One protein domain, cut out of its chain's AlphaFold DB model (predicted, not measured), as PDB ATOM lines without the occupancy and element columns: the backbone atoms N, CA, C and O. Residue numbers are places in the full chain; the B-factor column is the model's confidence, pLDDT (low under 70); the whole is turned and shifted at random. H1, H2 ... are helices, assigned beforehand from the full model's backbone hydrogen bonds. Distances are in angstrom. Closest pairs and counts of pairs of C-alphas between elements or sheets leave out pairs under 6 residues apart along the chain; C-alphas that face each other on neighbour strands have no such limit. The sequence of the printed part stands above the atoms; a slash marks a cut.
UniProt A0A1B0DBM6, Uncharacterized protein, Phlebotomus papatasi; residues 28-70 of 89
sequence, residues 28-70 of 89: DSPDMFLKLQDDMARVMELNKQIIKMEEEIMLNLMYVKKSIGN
ATOM      1  N   ASP A  28      35.747  22.150 -76.115       94.75
ATOM      2  CA  ASP A  28      35.675  22.897 -74.855       94.75
ATOM      3  C   ASP A  28      34.403  23.755 -74.738       94.75
ATOM      4  O   ASP A  28      34.233  24.508 -73.777       94.75
ATOM      5  N   SER A  29      33.479  23.624 -75.695       95.81
ATOM      6  CA  SER A  29      32.225  24.370 -75.713       95.81
ATOM      7  C   SER A  29      31.120  23.686 -74.886       95.81
ATOM      8  O   SER A  29      31.047  22.453 -74.825       95.81
ATOM      9  N   PRO A  30      30.190  24.464 -74.294       96.50
ATOM     10  CA  PRO A  30      28.982  23.914 -73.673       96.50
ATOM     11  C   PRO A  30      28.141  23.068 -74.638       96.50
ATOM     12  O   PRO A  30      27.550  22.073 -74.225       96.50
ATOM     13  N   ASP A  31      28.129  23.415 -75.925       96.00
ATOM     14  CA  ASP A  31      27.404  22.661 -76.952       96.00
ATOM     15  C   ASP A  31      27.983  21.253 -77.133       96.00
ATOM     16  O   ASP A  31      27.234  20.281 -77.243       96.00
ATOM     17  N   MET A  32      29.314  21.111 -77.099       96.25
ATOM     18  CA  MET A  32      29.960  19.798 -77.158       96.25
ATOM     19  C   MET A  32      29.690  18.963 -75.908       96.25
ATOM     20  O   MET A  32      29.515  17.747 -76.017       96.25
ATOM     21  N   PHE A  33      29.577  19.599 -74.740       96.44
ATOM     22  CA  PHE A  33      29.139  18.919 -73.524       96.44
ATOM     23  C   PHE A  33      27.700  18.400 -73.646       96.44
ATOM     24  O   PHE A  33      27.450  17.232 -73.351       96.44
ATOM     25  N   LEU A  34      26.766  19.232 -74.119       97.94
ATOM     26  CA  LEU A  34      25.368  18.833 -74.310       97.94
ATOM     27  C   LEU A  34      25.243  17.698 -75.329       97.94
ATOM     28  O   LEU A  34      24.576  16.704 -75.062       97.94
ATOM     29  N   LYS A  35      25.966  17.791 -76.450       97.19
ATOM     30  CA  LYS A  35      26.028  16.717 -77.445       97.19
ATOM     31  C   LYS A  35      26.516  15.405 -76.830       97.19
ATOM     32  O   LYS A  35      25.917  14.360 -77.064       97.19
ATOM     33  N   LEU A  36      27.580  15.449 -76.027       97.50
ATOM     34  CA  LEU A  36      28.092  14.260 -75.349       97.50
ATOM     35  C   LEU A  36      27.060  13.684 -74.372       97.50
ATOM     36  O   LEU A  36      26.862  12.472 -74.333       97.50
ATOM     37  N   GLN A  37      26.390  14.541 -73.603       97.94
ATOM     38  CA  GLN A  37      25.349  14.128 -72.668       97.94
ATOM     39  C   GLN A  37      24.184  13.431 -73.387       97.94
ATOM     40  O   GLN A  37      23.757  12.357 -72.956       97.94
ATOM     41  N   ASP A  38      23.715  13.998 -74.497       98.38
ATOM     42  CA  ASP A  38      22.651  13.420 -75.320       98.38
ATOM     43  C   ASP A  38      23.080  12.080 -75.929       98.38
ATOM     44  O   ASP A  38      22.327  11.102 -75.906       98.38
ATOM     45  N   ASP A  39      24.311  11.996 -76.434       98.31
ATOM     46  CA  ASP A  39      24.876  10.767 -76.986       98.31
ATOM     47  C   ASP A  39      24.946   9.661 -75.923       98.31
ATOM     48  O   ASP A  39      24.515   8.531 -76.173       98.31
ATOM     49  N   MET A  40      25.405   9.984 -74.710       98.31
ATOM     50  CA  MET A  40      25.422   9.047 -73.583       98.31
ATOM     51  C   MET A  40      24.011   8.591 -73.207       98.31
ATOM     52  O   MET A  40      23.783   7.392 -73.029       98.31
ATOM     53  N   ALA A  41      23.047   9.512 -73.133       98.50
ATOM     54  CA  ALA A  41      21.660   9.182 -72.822       98.50
ATOM     55  C   ALA A  41      21.057   8.214 -73.854       98.50
ATOM     56  O   ALA A  41      20.418   7.230 -73.474       98.50
ATOM     57  N   ARG A  42      21.319   8.431 -75.152       98.44
ATOM     58  CA  ARG A  42      20.877   7.526 -76.227       98.44
ATOM     59  C   ARG A  42      21.470   6.127 -76.088       98.44
ATOM     60  O   ARG A  42      20.748   5.144 -76.243       98.44
ATOM     61  N   VAL A  43      22.761   6.025 -75.773       98.50
ATOM     62  CA  VAL A  43      23.428   4.726 -75.574       98.50
ATOM     63  C   VAL A  43      22.860   3.996 -74.357       98.50
ATOM     64  O   VAL A  43      22.585   2.800 -74.430       98.50
ATOM     65  N   MET A  44      22.637   4.704 -73.249       98.38
ATOM     66  CA  MET A  44      22.039   4.118 -72.046       98.38
ATOM     67  C   MET A  44      20.623   3.606 -72.306       98.38
ATOM     68  O   MET A  44      20.260   2.534 -71.825       98.38
ATOM     69  N   GLU A  45      19.828   4.355 -73.065       98.56
ATOM     70  CA  GLU A  45      18.476   3.945 -73.433       98.56
ATOM     71  C   GLU A  45      18.488   2.698 -74.323       98.56
ATOM     72  O   GLU A  45      17.772   1.737 -74.047       98.56
ATOM     73  N   LEU A  46      19.372   2.656 -75.321       98.44
ATOM     74  CA  LEU A  46      19.558   1.463 -76.145       98.44
ATOM     75  C   LEU A  46      19.953   0.246 -75.297       98.44
ATOM     76  O   LEU A  46      19.411  -0.841 -75.483       98.44
ATOM     77  N   ASN A  47      20.853   0.422 -74.328       98.38
ATOM     78  CA  ASN A  47      21.265  -0.660 -73.439       98.38
ATOM     79  C   ASN A  47      20.091  -1.220 -72.618       98.38
ATOM     80  O   ASN A  47      19.950  -2.434 -72.492       98.38
ATOM     81  N   LYS A  48      19.202  -0.358 -72.109       98.25
ATOM     82  CA  LYS A  48      17.986  -0.809 -71.409       98.25
ATOM     83  C   LYS A  48      17.079  -1.634 -72.316       98.25
ATOM     84  O   LYS A  48      16.521  -2.632 -71.872       98.25
ATOM     85  N   GLN A  49      16.935  -1.230 -73.578       98.12
ATOM     86  CA  GLN A  49      16.132  -1.974 -74.549       98.12
ATOM     87  C   GLN A  49      16.728  -3.355 -74.834       98.12
ATOM     88  O   GLN A  49      15.982  -4.326 -74.925       98.12
ATOM     89  N   ILE A  50      18.058  -3.456 -74.915       97.75
ATOM     90  CA  ILE A  50      18.755  -4.738 -75.081       97.75
ATOM     91  C   ILE A  50      18.516  -5.648 -73.874       97.75
ATOM     92  O   ILE A  50      18.137  -6.797 -74.067       97.75
ATOM     93  N   ILE A  51      18.663  -5.134 -72.649       97.00
ATOM     94  CA  ILE A  51      18.411  -5.908 -71.420       97.00
ATOM     95  C   ILE A  51      16.964  -6.405 -71.384       97.00
ATOM     96  O   ILE A  51      16.711  -7.577 -71.134       97.00
ATOM     97  N   LYS A  52      16.003  -5.536 -71.708       96.31
ATOM     98  CA  LYS A  52      14.592  -5.924 -71.783       96.31
ATOM     99  C   LYS A  52      14.365  -7.048 -72.802       96.31
ATOM    100  O   LYS A  52      13.642  -7.999 -72.524       96.31
ATOM    101  N   MET A  53      14.981  -6.948 -73.976       95.06
ATOM    102  CA  MET A  53      14.897  -7.986 -75.003       95.06
ATOM    103  C   MET A  53      15.531  -9.305 -74.532       95.06
ATOM    104  O   MET A  53      14.995 -10.374 -74.813       95.06
ATOM    105  N   GLU A  54      16.645  -9.247 -73.802       91.25
ATOM    106  CA  GLU A  54      17.279 -10.421 -73.196       91.25
ATOM    107  C   GLU A  54      16.352 -11.103 -72.180       91.25
ATOM    108  O   GLU A  54      16.140 -12.313 -72.265       91.25
ATOM    109  N   GLU A  55      15.728 -10.335 -71.284       90.75
ATOM    110  CA  GLU A  55      14.741 -10.843 -70.322       90.75
ATOM    111  C   GLU A  55      13.558 -11.524 -71.030       90.75
ATOM    112  O   GLU A  55      13.160 -12.633 -70.664       90.75
ATOM    113  N   GLU A  56      13.023 -10.908 -72.087       90.31
ATOM    114  CA  GLU A  56      11.933 -11.479 -72.887       90.31
ATOM    115  C   GLU A  56      12.333 -12.805 -73.557       90.31
ATOM    116  O   GLU A  56      11.539 -13.751 -73.585       90.31
ATOM    117  N   ILE A  57      13.569 -12.911 -74.059       87.69
ATOM    118  CA  ILE A  57      14.103 -14.154 -74.634       87.69
ATOM    119  C   ILE A  57      14.249 -15.227 -73.553       87.69
ATOM    120  O   ILE A  57      13.842 -16.370 -73.771       87.69
ATOM    121  N   MET A  58      14.791 -14.878 -72.385       81.62
ATOM    122  CA  MET A  58      14.966 -15.813 -71.271       81.62
ATOM    123  C   MET A  58      13.638 -16.370 -70.752       81.62
ATOM    124  O   MET A  58      13.575 -17.537 -70.371       81.62
ATOM    125  N   LEU A  59      12.574 -15.563 -70.755       80.88
ATOM    126  CA  LEU A  59      11.233 -15.975 -70.329       80.88
ATOM    127  C   LEU A  59      10.440 -16.690 -71.433       80.88
ATOM    128  O   LEU A  59       9.370 -17.248 -71.170       80.88
ATOM    129  N   ASN A  60      10.939 -16.702 -72.670       83.81
ATOM    130  CA  ASN A  60      10.263 -17.363 -73.773       83.81
ATOM    131  C   ASN A  60      10.299 -18.886 -73.593       83.81
ATOM    132  O   ASN A  60      11.338 -19.531 -73.728       83.81
ATOM    133  N   LEU A  61       9.130 -19.481 -73.360       69.50
ATOM    134  CA  LEU A  61       8.973 -20.907 -73.077       69.50
ATOM    135  C   LEU A  61       9.580 -21.828 -74.155       69.50
ATOM    136  O   LEU A  61      10.049 -22.915 -73.831       69.50
ATOM    137  N   MET A  62       9.597 -21.412 -75.426       68.31
ATOM    138  CA  MET A  62      10.222 -22.179 -76.513       68.31
ATOM    139  C   MET A  62      11.751 -22.109 -76.459       68.31
ATOM    140  O   MET A  62      12.418 -23.103 -76.746       68.31
ATOM    141  N   TYR A  63      12.304 -20.958 -76.066       70.62
ATOM    142  CA  TYR A  63      13.737 -20.803 -75.828       70.62
ATOM    143  C   TYR A  63      14.172 -21.625 -74.613       70.62
ATOM    144  O   TYR A  63      15.117 -22.395 -74.728       70.62
ATOM    145  N   VAL A  64      13.426 -21.549 -73.503       71.69
ATOM    146  CA  VAL A  64      13.649 -22.336 -72.275       71.69
ATOM    147  C   VAL A  64      13.622 -23.843 -72.550       71.69
ATOM    148  O   VAL A  64      14.541 -24.558 -72.167       71.69
ATOM    149  N   LYS A  65      12.605 -24.342 -73.266       71.06
ATOM    150  CA  LYS A  65      12.510 -25.767 -73.631       71.06
ATOM    151  C   LYS A  65      13.679 -26.230 -74.503       71.06
ATOM    152  O   LYS A  65      14.185 -27.329 -74.319       71.06
ATOM    153  N   LYS A  66      14.133 -25.385 -75.434       70.19
ATOM    154  CA  LYS A  66      15.267 -25.696 -76.312       70.19
ATOM    155  C   LYS A  66      16.617 -25.612 -75.589       70.19
ATOM    156  O   LYS A  66      17.508 -26.394 -75.905       70.19
ATOM    157  N   SER A  67      16.783 -24.686 -74.643       67.38
ATOM    158  CA  SER A  67      18.037 -24.465 -73.907       67.38
ATOM    159  C   SER A  67      18.256 -25.449 -72.755       67.38
ATOM    160  O   SER A  67      19.401 -25.797 -72.480       67.38
ATOM    161  N   ILE A  68      17.182 -25.962 -72.142       70.25
ATOM    162  CA  ILE A  68      17.234 -27.063 -71.157       70.25
ATOM    163  C   ILE A  68      17.529 -28.418 -71.840       70.25
ATOM    164  O   ILE A  68      17.904 -29.388 -71.186       70.25
ATOM    165  N   GLY A  69      17.474 -28.455 -73.176       55.34
ATOM    166  CA  GLY A  69      17.665 -29.652 -73.979       55.34
ATOM    167  C   GLY A  69      16.383 -30.474 -74.028       55.34
ATOM    168  O   GLY A  69      15.704 -30.655 -73.021       55.34
ATOM    169  N   ASN A  70      16.052 -30.980 -75.215       57.44
ATOM    170  CA  ASN A  70      15.014 -31.988 -75.408       57.44
ATOM    171  C   ASN A  70      15.392 -33.277 -74.645       57.44
ATOM    172  O   ASN A  70      15.863 -34.227 -75.256       57.44
TER     173      ASN A  70
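Overview. This is residues 28 to 70 of the 89 residues of an uncharacterized protein of Phlebotomus papatasi (UniProt A0A1B0DBM6). The model shows one long, straight helix, H1, with a short helix, H2, turned across its far end, so that the two make a lopsided L whose long arm is H1. H1, 43.8 A from first to last C-alpha, makes most of the length of 59 A, and a short tail, residues 68 to 70, follows H2. The printed part has 43 residues with two named helices, H1 then H2, and no named strand; its class is all helix. It is extended, with a radius of gyration of the C-alphas of 18.1 A, and its C-alphas span 59 by 11 by 7 A, a rod.

Along the chain. Start at Asp 28, then find C-alpha 30 at (28.982, 23.914, -73.673), where H1 begins. H1 holds residues 30 to 59 and runs 43.8 A to C-alpha 59 at (11.233, -15.975, -70.329). One residue on, H2 holds residues 61 to 67 and measures 9.8 A, ending at C-alpha 67 at (18.037, -24.465, -73.907).

Arrangement. Look at Asn 60, the one residue of the tight link from H1 to H2. The lines of the two helices stand about perpendicular, at 86 degrees. They are close but not clearly touching, with 2 pairs of C-alphas within 8 A; the closest C-alphas are those of Met 58 and Val 64, 6.7 A apart. Residues 28 to 57, of which 30 to 57 belong to H1, stand free. Along the backbone of H1 and H2, every O i to N i+4 pair is within hydrogen-bond range.

Size, cuts and confidence. The two C-alphas farthest apart are those of Ser 29 and Asn 70, 58.9 A. The printed part has no cut. Its mean pLDDT is 88.6, and in the B-factor column you will find values under 70 at residues 61 to 62, residue 67 and residues 69 to 70.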